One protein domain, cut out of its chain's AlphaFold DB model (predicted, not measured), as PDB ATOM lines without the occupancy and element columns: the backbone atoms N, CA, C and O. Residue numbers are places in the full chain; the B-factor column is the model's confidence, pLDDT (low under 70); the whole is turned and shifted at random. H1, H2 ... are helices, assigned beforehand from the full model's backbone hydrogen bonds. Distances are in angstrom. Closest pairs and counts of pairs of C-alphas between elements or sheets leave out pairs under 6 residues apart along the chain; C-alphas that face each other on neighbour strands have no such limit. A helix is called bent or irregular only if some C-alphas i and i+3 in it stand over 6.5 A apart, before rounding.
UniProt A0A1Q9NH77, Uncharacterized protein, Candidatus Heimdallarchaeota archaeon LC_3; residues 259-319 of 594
ATOM      1  N   ARG A 259      -9.736  21.896 -20.054       86.38
ATOM      2  CA  ARG A 259     -10.823  22.892 -20.129       86.38
ATOM      3  C   ARG A 259     -10.422  24.189 -20.838       86.38
ATOM      4  O   ARG A 259     -11.264  24.814 -21.471       86.38
ATOM      5  N   GLU A 260      -9.174  24.634 -20.693       89.31
ATOM      6  CA  GLU A 260      -8.690  25.835 -21.378       89.31
ATOM      7  C   GLU A 260      -8.417  25.524 -22.845       89.31
ATOM      8  O   GLU A 260      -8.721  26.348 -23.698       89.31
ATOM      9  N   GLU A 261      -7.940  24.314 -23.141       87.94
ATOM     10  CA  GLU A 261      -7.799  23.793 -24.497       87.94
ATOM     11  C   GLU A 261      -9.146  23.712 -25.229       87.94
ATOM     12  O   GLU A 261      -9.254  24.201 -26.348       87.94
ATOM     13  N   GLN A 262     -10.194  23.169 -24.598       87.12
ATOM     14  CA  GLN A 262     -11.539  23.124 -25.188       87.12
ATOM     15  C   GLN A 262     -12.058  24.522 -25.539       87.12
ATOM     16  O   GLN A 262     -12.553  24.743 -26.642       87.12
ATOM     17  N   VAL A 263     -11.911  25.480 -24.619       90.50
ATOM     18  CA  VAL A 263     -12.300  26.875 -24.867       90.50
ATOM     19  C   VAL A 263     -11.448  27.477 -25.982       90.50
ATOM     20  O   VAL A 263     -11.987  28.149 -26.853       90.50
ATOM     21  N   LEU A 264     -10.142  27.217 -25.983       90.50
ATOM     22  CA  LEU A 264      -9.229  27.707 -27.009       90.50
ATOM     23  C   LEU A 264      -9.618  27.196 -28.402       90.50
ATOM     24  O   LEU A 264      -9.702  28.017 -29.304       90.50
ATOM     25  N   ARG A 265      -9.930  25.901 -28.553       88.94
ATOM     26  CA  ARG A 265     -10.387  25.303 -29.822       88.94
ATOM     27  C   ARG A 265     -11.635  26.003 -30.362       88.94
ATOM     28  O   ARG A 265     -11.669  26.361 -31.530       88.94
ATOM     29  N   ILE A 266     -12.625  26.270 -29.506       90.75
ATOM     30  CA  ILE A 266     -13.833  27.015 -29.903       90.75
ATOM     31  C   ILE A 266     -13.471  28.439 -30.331       90.75
ATOM     32  O   ILE A 266     -13.946  28.923 -31.351       90.75
ATOM     33  N   LEU A 267     -12.608  29.112 -29.567       91.56
ATOM     34  CA  LEU A 267     -12.173  30.483 -29.844       91.56
ATOM     35  C   LEU A 267     -11.229  30.607 -31.050       91.56
ATOM     36  O   LEU A 267     -10.851  31.725 -31.392       91.56
ATOM     37  N   THR A 268     -10.862  29.490 -31.673       91.06
ATOM     38  CA  THR A 268     -10.090  29.427 -32.917       91.06
ATOM     39  C   THR A 268     -10.863  28.841 -34.092       91.06
ATOM     40  O   THR A 268     -10.380  28.942 -35.213       91.06
ATOM     41  N   ASP A 269     -12.052  28.278 -33.865       90.69
ATOM     42  CA  ASP A 269     -12.897  27.753 -34.940       90.69
ATOM     43  C   ASP A 269     -13.338  28.902 -35.861       90.69
ATOM     44  O   ASP A 269     -13.987  29.867 -35.440       90.69
ATOM     45  N   LEU A 270     -12.968  28.798 -37.137       89.94
ATOM     46  CA  LEU A 270     -13.185  29.864 -38.115       89.94
ATOM     47  C   LEU A 270     -14.666  30.113 -38.395       89.94
ATOM     48  O   LEU A 270     -15.059  31.267 -38.582       89.94
ATOM     49  N   ASP A 271     -15.499  29.073 -38.380       90.19
ATOM     50  CA  ASP A 271     -16.938  29.206 -38.605       90.19
ATOM     51  C   ASP A 271     -17.604  29.896 -37.418       90.19
ATOM     52  O   ASP A 271     -18.424  30.799 -37.605       90.19
ATOM     53  N   PHE A 272     -17.212  29.526 -36.197       91.38
ATOM     54  CA  PHE A 272     -17.714  30.148 -34.972       91.38
ATOM     55  C   PHE A 272     -17.333  31.632 -34.870       91.38
ATOM     56  O   PHE A 272     -18.112  32.469 -34.392       91.38
ATOM     57  N   LEU A 273     -16.135  31.980 -35.336       90.88
ATOM     58  CA  LEU A 273     -15.664  33.361 -35.395       90.88
ATOM     59  C   LEU A 273     -16.305  34.156 -36.539       90.88
ATOM     60  O   LEU A 273     -16.414  35.379 -36.445       90.88
ATOM     61  N   ARG A 274     -16.765  33.481 -37.596       91.38
ATOM     62  CA  ARG A 274     -17.433  34.107 -38.742       91.38
ATOM     63  C   ARG A 274     -18.927  34.325 -38.510       91.38
ATOM     64  O   ARG A 274     -19.452  35.376 -38.883       91.38
ATOM     65  N   LYS A 275     -19.621  33.358 -37.909       92.19
ATOM     66  CA  LYS A 275     -21.081  33.366 -37.744       92.19
ATOM     67  C   LYS A 275     -21.506  33.138 -36.297       92.19
ATOM     68  O   LYS A 275     -20.877  32.414 -35.529       92.19
ATOM     69  N   LYS A 276     -22.614  33.772 -35.923       91.12
ATOM     70  CA  LYS A 276     -23.331  33.500 -34.675       91.12
ATOM     71  C   LYS A 276     -24.178  32.234 -34.818       91.12
ATOM     72  O   LYS A 276     -24.401  31.737 -35.921       91.12
ATOM     73  N   SER A 277     -24.696  31.739 -33.696       86.50
ATOM     74  CA  SER A 277     -25.581  30.564 -33.668       86.50
ATOM     75  C   SER A 277     -26.886  30.750 -34.451       86.50
ATOM     76  O   SER A 277     -27.491  29.768 -34.854       86.50
ATOM     77  N   ASP A 278     -27.321  31.995 -34.668       89.75
ATOM     78  CA  ASP A 278     -28.488  32.341 -35.492       89.75
ATOM     79  C   ASP A 278     -28.172  32.420 -37.002       89.75
ATOM     80  O   ASP A 278     -29.042  32.746 -37.805       89.75
ATOM     81  N   GLY A 279     -26.924  32.142 -37.400       89.38
ATOM     82  CA  GLY A 279     -26.451  32.202 -38.783       89.38
ATOM     83  C   GLY A 279     -26.028  33.595 -39.260       89.38
ATOM     84  O   GLY A 279     -25.451  33.706 -40.346       89.38
ATOM     85  N   SER A 280     -26.261  34.651 -38.473       91.69
ATOM     86  CA  SER A 280     -25.833  36.009 -38.813       91.69
ATOM     87  C   SER A 280     -24.313  36.166 -38.721       91.69
ATOM     88  O   SER A 280     -23.641  35.500 -37.929       91.69
ATOM     89  N   TYR A 281     -23.753  37.066 -39.533       92.19
ATOM     90  CA  TYR A 281     -22.324  37.367 -39.485       92.19
ATOM     91  C   TYR A 281     -21.957  38.055 -38.171       92.19
ATOM     92  O   TYR A 281     -22.652  38.954 -37.680       92.19
ATOM     93  N   ARG A 282     -20.857  37.596 -37.576       89.56
ATOM     94  CA  ARG A 282     -20.413  38.049 -36.263       89.56
ATOM     95  C   ARG A 282     -19.799  39.441 -36.369       89.56
ATOM     96  O   ARG A 282     -18.784  39.618 -37.021       89.56
ATOM     97  N   THR A 283     -20.373  40.406 -35.655       85.94
ATOM     98  CA  THR A 283     -19.822  41.769 -35.517       85.94
ATOM     99  C   THR A 283     -19.317  42.072 -34.112       85.94
ATOM    100  O   THR A 283     -18.601  43.044 -33.917       85.94
ATOM    101  N   THR A 284     -19.602  41.201 -33.141       84.12
ATOM    102  CA  THR A 284     -19.159  41.302 -31.742       84.12
ATOM    103  C   THR A 284     -18.360  40.062 -31.338       84.12
ATOM    104  O   THR A 284     -18.719  38.964 -31.784       84.12
ATOM    105  N   PRO A 285     -17.355  40.174 -30.450       83.81
ATOM    106  CA  PRO A 285     -16.614  39.008 -29.985       83.81
ATOM    107  C   PRO A 285     -17.539  37.978 -29.313       83.81
ATOM    108  O   PRO A 285     -18.598  38.356 -28.795       83.81
ATOM    109  N   PRO A 286     -17.173  36.682 -29.292       86.94
ATOM    110  CA  PRO A 286     -17.968  35.648 -28.634       86.94
ATOM    111  C   PRO A 286     -18.294  35.964 -27.167       86.94
ATOM    112  O   PRO A 286     -17.409  36.128 -26.316       86.94
ATOM    113  N   SER A 287     -19.588  36.005 -26.847       85.31
ATOM    114  CA  SER A 287     -20.059  36.212 -25.479       85.31
ATOM    115  C   SER A 287     -19.839  34.971 -24.607       85.31
ATOM    116  O   SER A 287     -19.676  33.848 -25.084       85.31
ATOM    117  N   GLN A 288     -19.846  35.153 -23.282       83.81
ATOM    118  CA  GLN A 288     -19.778  34.017 -22.355       83.81
ATOM    119  C   GLN A 288     -20.979  33.076 -22.517       83.81
ATOM    120  O   GLN A 288     -20.809  31.864 -22.440       83.81
ATOM    121  N   THR A 289     -22.166  33.620 -22.787       85.25
ATOM    122  CA  THR A 289     -23.392  32.843 -23.006       85.25
ATOM    123  C   THR A 289     -23.295  31.958 -24.248       85.25
ATOM    124  O   THR A 289     -23.657  30.788 -24.185       85.25
ATOM    125  N   GLU A 290     -22.753  32.469 -25.357       87.50
ATOM    126  CA  GLU A 290     -22.545  31.665 -26.573       87.50
ATOM    127  C   GLU A 290     -21.601  30.486 -26.324       87.50
ATOM    128  O   GLU A 290     -21.897  29.358 -26.712       87.50
ATOM    129  N   LEU A 291     -20.494  30.729 -25.620       87.38
ATOM    130  CA  LEU A 291     -19.538  29.678 -25.267       87.38
ATOM    131  C   LEU A 291     -20.160  28.621 -24.343       87.38
ATOM    132  O   LEU A 291     -19.897  27.433 -24.513       87.38
ATOM    133  N   MET A 292     -21.006  29.036 -23.393       83.69
ATOM    134  CA  MET A 292     -21.748  28.108 -22.530       83.69
ATOM    135  C   MET A 292     -22.706  27.221 -23.322       83.69
ATOM    136  O   MET A 292     -22.746  26.017 -23.080       83.69
ATOM    137  N   ASN A 293     -23.419  27.793 -24.294       84.19
ATOM    138  CA  ASN A 293     -24.346  27.038 -25.133       84.19
ATOM    139  C   ASN A 293     -23.621  25.947 -25.936       84.19
ATOM    140  O   ASN A 293     -24.121  24.829 -26.022       84.19
ATOM    141  N   ILE A 294     -22.428  26.241 -26.468       84.12
ATOM    142  CA  ILE A 294     -21.610  25.263 -27.208       84.12
ATOM    143  C   ILE A 294     -21.060  24.180 -26.279       84.12
ATOM    144  O   ILE A 294     -21.079  22.998 -26.612       84.12
ATOM    145  N   LEU A 295     -20.579  24.570 -25.098       80.19
ATOM    146  CA  LEU A 295     -19.988  23.648 -24.127       80.19
ATOM    147  C   LEU A 295     -21.026  22.849 -23.326       80.19
ATOM    148  O   LEU A 295     -20.634  22.016 -22.511       80.19
ATOM    149  N   GLY A 296     -22.325  23.079 -23.525       75.88
ATOM    150  CA  GLY A 296     -23.412  22.474 -22.758       75.88
ATOM    151  C   GLY A 296     -23.732  23.240 -21.467       75.88
ATOM    152  O   GLY A 296     -22.861  23.505 -20.633       75.88
ATOM    153  N   ASN A 297     -25.016  23.562 -21.288       60.88
ATOM    154  CA  ASN A 297     -25.540  24.438 -20.233       60.88
ATOM    155  C   ASN A 297     -25.619  23.765 -18.847       60.88
ATOM    156  O   ASN A 297     -26.699  23.465 -18.347       60.88
ATOM    157  N   ASP A 298     -24.471  23.565 -18.198       70.94
ATOM    158  CA  ASP A 298     -24.377  23.185 -16.779       70.94
ATOM    159  C   ASP A 298     -23.875  24.381 -15.946       70.94
ATOM    160  O   ASP A 298     -22.819  24.950 -16.227       70.94
ATOM    161  N   GLN A 299     -24.599  24.765 -14.890       59.97
ATOM    162  CA  GLN A 299     -24.214  25.870 -13.998       59.97
ATOM    163  C   GLN A 299     -22.820  25.684 -13.369       59.97
ATOM    164  O   GLN A 299     -22.120  26.671 -13.121       59.97
ATOM    165  N   LYS A 300     -22.360  24.439 -13.151       64.62
ATOM    166  CA  LYS A 300     -20.981  24.165 -12.696       64.62
ATOM    167  C   LYS A 300     -19.934  24.511 -13.767       64.62
ATOM    168  O   LYS A 300     -18.789  24.838 -13.435       64.62
ATOM    169  N   ARG A 301     -20.313  24.504 -15.049       73.00
ATOM    170  CA  ARG A 301     -19.444  24.871 -16.178       73.00
ATOM    171  C   ARG A 301     -19.289  26.385 -16.338       73.00
ATOM    172  O   ARG A 301     -18.231  26.805 -16.793       73.00
ATOM    173  N   THR A 302     -20.219  27.212 -15.848       79.88
ATOM    174  CA  THR A 302     -20.130  28.685 -15.970       79.88
ATOM    175  C   THR A 302     -18.881  29.264 -15.311       79.88
ATOM    176  O   THR A 302     -18.105  29.960 -15.963       79.88
ATOM    177  N   LYS A 303     -18.634  28.933 -14.035       81.81
ATOM    178  CA  LYS A 303     -17.419  29.378 -13.325       81.81
ATOM    179  C   LYS A 303     -16.152  28.813 -13.963       81.81
ATOM    180  O   LYS A 303     -15.109  29.458 -13.967       81.81
ATOM    181  N   THR A 304     -16.239  27.595 -14.487       81.94
ATOM    182  CA  THR A 304     -15.127  26.916 -15.155       81.94
ATOM    183  C   THR A 304     -14.740  27.645 -16.443       81.94
ATOM    184  O   THR A 304     -13.564  27.934 -16.638       81.94
ATOM    185  N   LEU A 305     -15.720  28.027 -17.265       86.12
ATOM    186  CA  LEU A 305     -15.517  28.831 -18.467       86.12
ATOM    187  C   LEU A 305     -14.960  30.221 -18.142       86.12
ATOM    188  O   LEU A 305     -14.019  30.670 -18.793       86.12
ATOM    189  N   GLU A 306     -15.512  30.899 -17.135       85.56
ATOM    190  CA  GLU A 306     -15.031  32.215 -16.704       85.56
ATOM    191  C   GLU A 306     -13.548  32.162 -16.311       85.56
ATOM    192  O   GLU A 306     -12.742  32.956 -16.799       85.56
ATOM    193  N   ARG A 307     -13.163  31.161 -15.509       87.25
ATOM    194  CA  ARG A 307     -11.766  30.903 -15.130       87.25
ATOM    195  C   ARG A 307     -10.880  30.629 -16.346       87.25
ATOM    196  O   ARG A 307      -9.805  31.216 -16.433       87.25
ATOM    197  N   SER A 308     -11.341  29.821 -17.305       90.31
ATOM    198  CA  SER A 308     -10.615  29.576 -18.558       90.31
ATOM    199  C   SER A 308     -10.404  30.864 -19.362       90.31
ATOM    200  O   SER A 308      -9.296  31.123 -19.824       90.31
ATOM    201  N   LYS A 309     -11.425  31.722 -19.494       87.50
ATOM    202  CA  LYS A 309     -11.296  33.015 -20.192       87.50
ATOM    203  C   LYS A 309     -10.313  33.947 -19.486       87.50
ATOM    204  O   LYS A 309      -9.466  34.552 -20.142       87.50
ATOM    205  N   ILE A 310     -10.405  34.049 -18.157       86.31
ATOM    206  CA  ILE A 310      -9.470  34.835 -17.341       86.31
ATOM    207  C   ILE A 310      -8.043  34.327 -17.548       86.31
ATOM    208  O   ILE A 310      -7.139  35.133 -17.749       86.31
ATOM    209  N   PHE A 311      -7.847  33.009 -17.544       90.75
ATOM    210  CA  PHE A 311      -6.554  32.380 -17.776       90.75
ATOM    211  C   PHE A 311      -5.987  32.724 -19.163       90.75
ATOM    212  O   PHE A 311      -4.893  33.286 -19.253       90.75
ATOM    213  N   LEU A 312      -6.745  32.463 -20.235       90.25
ATOM    214  CA  LEU A 312      -6.310  32.720 -21.612       90.25
ATOM    215  C   LEU A 312      -5.953  34.197 -21.833       90.25
ATOM    216  O   LEU A 312      -4.944  34.495 -22.471       90.25
ATOM    217  N   ARG A 313      -6.730  35.118 -21.245       85.56
ATOM    218  CA  ARG A 313      -6.467  36.562 -21.301       85.56
ATOM    219  C   ARG A 313      -5.249  36.969 -20.467       85.56
ATOM    220  O   ARG A 313      -4.396  37.687 -20.977       85.56
ATOM    221  N   LYS A 314      -5.146  36.520 -19.207       85.50
ATOM    222  CA  LYS A 314      -4.051  36.875 -18.275       85.50
ATOM    223  C   LYS A 314      -2.682  36.540 -18.866       85.50
ATOM    224  O   LYS A 314      -1.743  37.322 -18.730       85.50
ATOM    225  N   TYR A 315      -2.578  35.384 -19.516       87.94
ATOM    226  CA  TYR A 315      -1.337  34.912 -20.127       87.94
ATOM    227  C   TYR A 315      -1.201  35.294 -21.601       87.94
ATOM    228  O   TYR A 315      -0.256  34.844 -22.232       87.94
ATOM    229  N   PHE A 316      -2.098  36.119 -22.154       86.06
ATOM    230  CA  PHE A 316      -2.085  36.531 -23.565       86.06
ATOM    231  C   PHE A 316      -2.073  35.353 -24.556       86.06
ATOM    232  O   PHE A 316      -1.579  35.489 -25.676       86.06
ATOM    233  N   ILE A 317      -2.619  34.200 -24.154       89.12
ATOM    234  CA  ILE A 317      -2.648  32.979 -24.969       89.12
ATOM    235  C   ILE A 317      -3.571  33.169 -26.164       89.12
ATOM    236  O   ILE A 317      -3.205  32.805 -27.273       89.12
ATOM    237  N   CYS A 318      -4.756  33.740 -25.937       88.12
ATOM    238  CA  CYS A 318      -5.722  34.017 -26.989       88.12
ATOM    239  C   CYS A 318      -6.384  35.376 -26.762       88.12
ATOM    240  O   CYS A 318      -6.966  35.622 -25.703       88.12
ATOM    241  N   ASN A 319      -6.293  36.250 -27.764       82.88
ATOM    242  CA  ASN A 319      -7.069  37.480 -27.843       82.88
ATOM    243  C   ASN A 319      -8.039  37.383 -29.024       82.88
ATOM    244  O   ASN A 319      -7.620  37.461 -30.176       82.88
TER     245      ASN A 319
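Overview. This is residues 259 to 319 of the 594 residues of an uncharacterized protein of Candidatus Heimdallarchaeota archaeon LC_3 (UniProt A0A1Q9NH77). A long helix, H4, makes one side of the domain, and two shorter helices, H1 and H3, meet it crosswise on its inner side without clearly touching each other. H1 leads away from H4 to the small helix H2, which lies with the looping stretch of residues 275 to 287 on the side far from H4; a short tail, residues 315 to 319, turns off the end of H4. The printed part has 61 residues with four named helices, in the order H1, H2, H3, H4, and no named strand; its class is all helix. It is compact, with a radius of gyration of the C-alphas of 11.4 A, and spans 28 by 27 by 16 A.

Arrangement. H1, residues 259 to 266, touches H4, residues 299 to 314; their closest C-alphas, those of Glu 260 and Ser 308, are 5.1 A apart. The lines of these two helices are about perpendicular, at 79 degrees. H2, residues 270 to 274, is close to H1 but not clearly touching it, with 7.1 A between their closest C-alphas, those of Ile 266 and Phe 272. H2 touches no helix and is apart from H4. H3, residues 288 to 295, is apart from H2. H1 and H3 are close but not clearly touching, about perpendicular at 85 degrees, and their closest C-alphas, those of Val 263 and Leu 291, are 7.8 A apart. H3 touches H4, which meets it with residues 301 to 306 alone; the closest C-alphas are those of Met 292 and Thr 302, 6.8 A apart. H3 and H4 run opposite ways at a steep tilt of 66 degrees. In H1, H2 and H3 every O i to N i+4 pair is within hydrogen-bond range; in H4 it is 10 of 12.

Along the chain. H1 begins at C-alpha 259, at (-10.823, 22.892, -20.129), and is 11.0 A long from first to last C-alpha. H2, from Leu 270 to Arg 274, is 6.0 A long. H3 begins at C-alpha 288, at (-19.778, 34.017, -22.355), and is 10.5 A long. H4, 23.4 A long, ends at C-alpha 314, at (-4.051, 36.875, -18.275). H4 is neither bent nor irregular, but only just: C-alphas 300 and 303 are 6.3 A apart.

Size, cuts and confidence. The two C-alphas farthest apart, those of Gly 279 and Tyr 315, are 31.4 A from each other. The printed part has no cut. The link from H2 to H3 is long, with 13 residues, and the links from H1 to H2 and from H3 to H4 are tight, with 3 residues each. The mean pLDDT of the printed part is 85.6; residues 297, 299 and 300 are under 70.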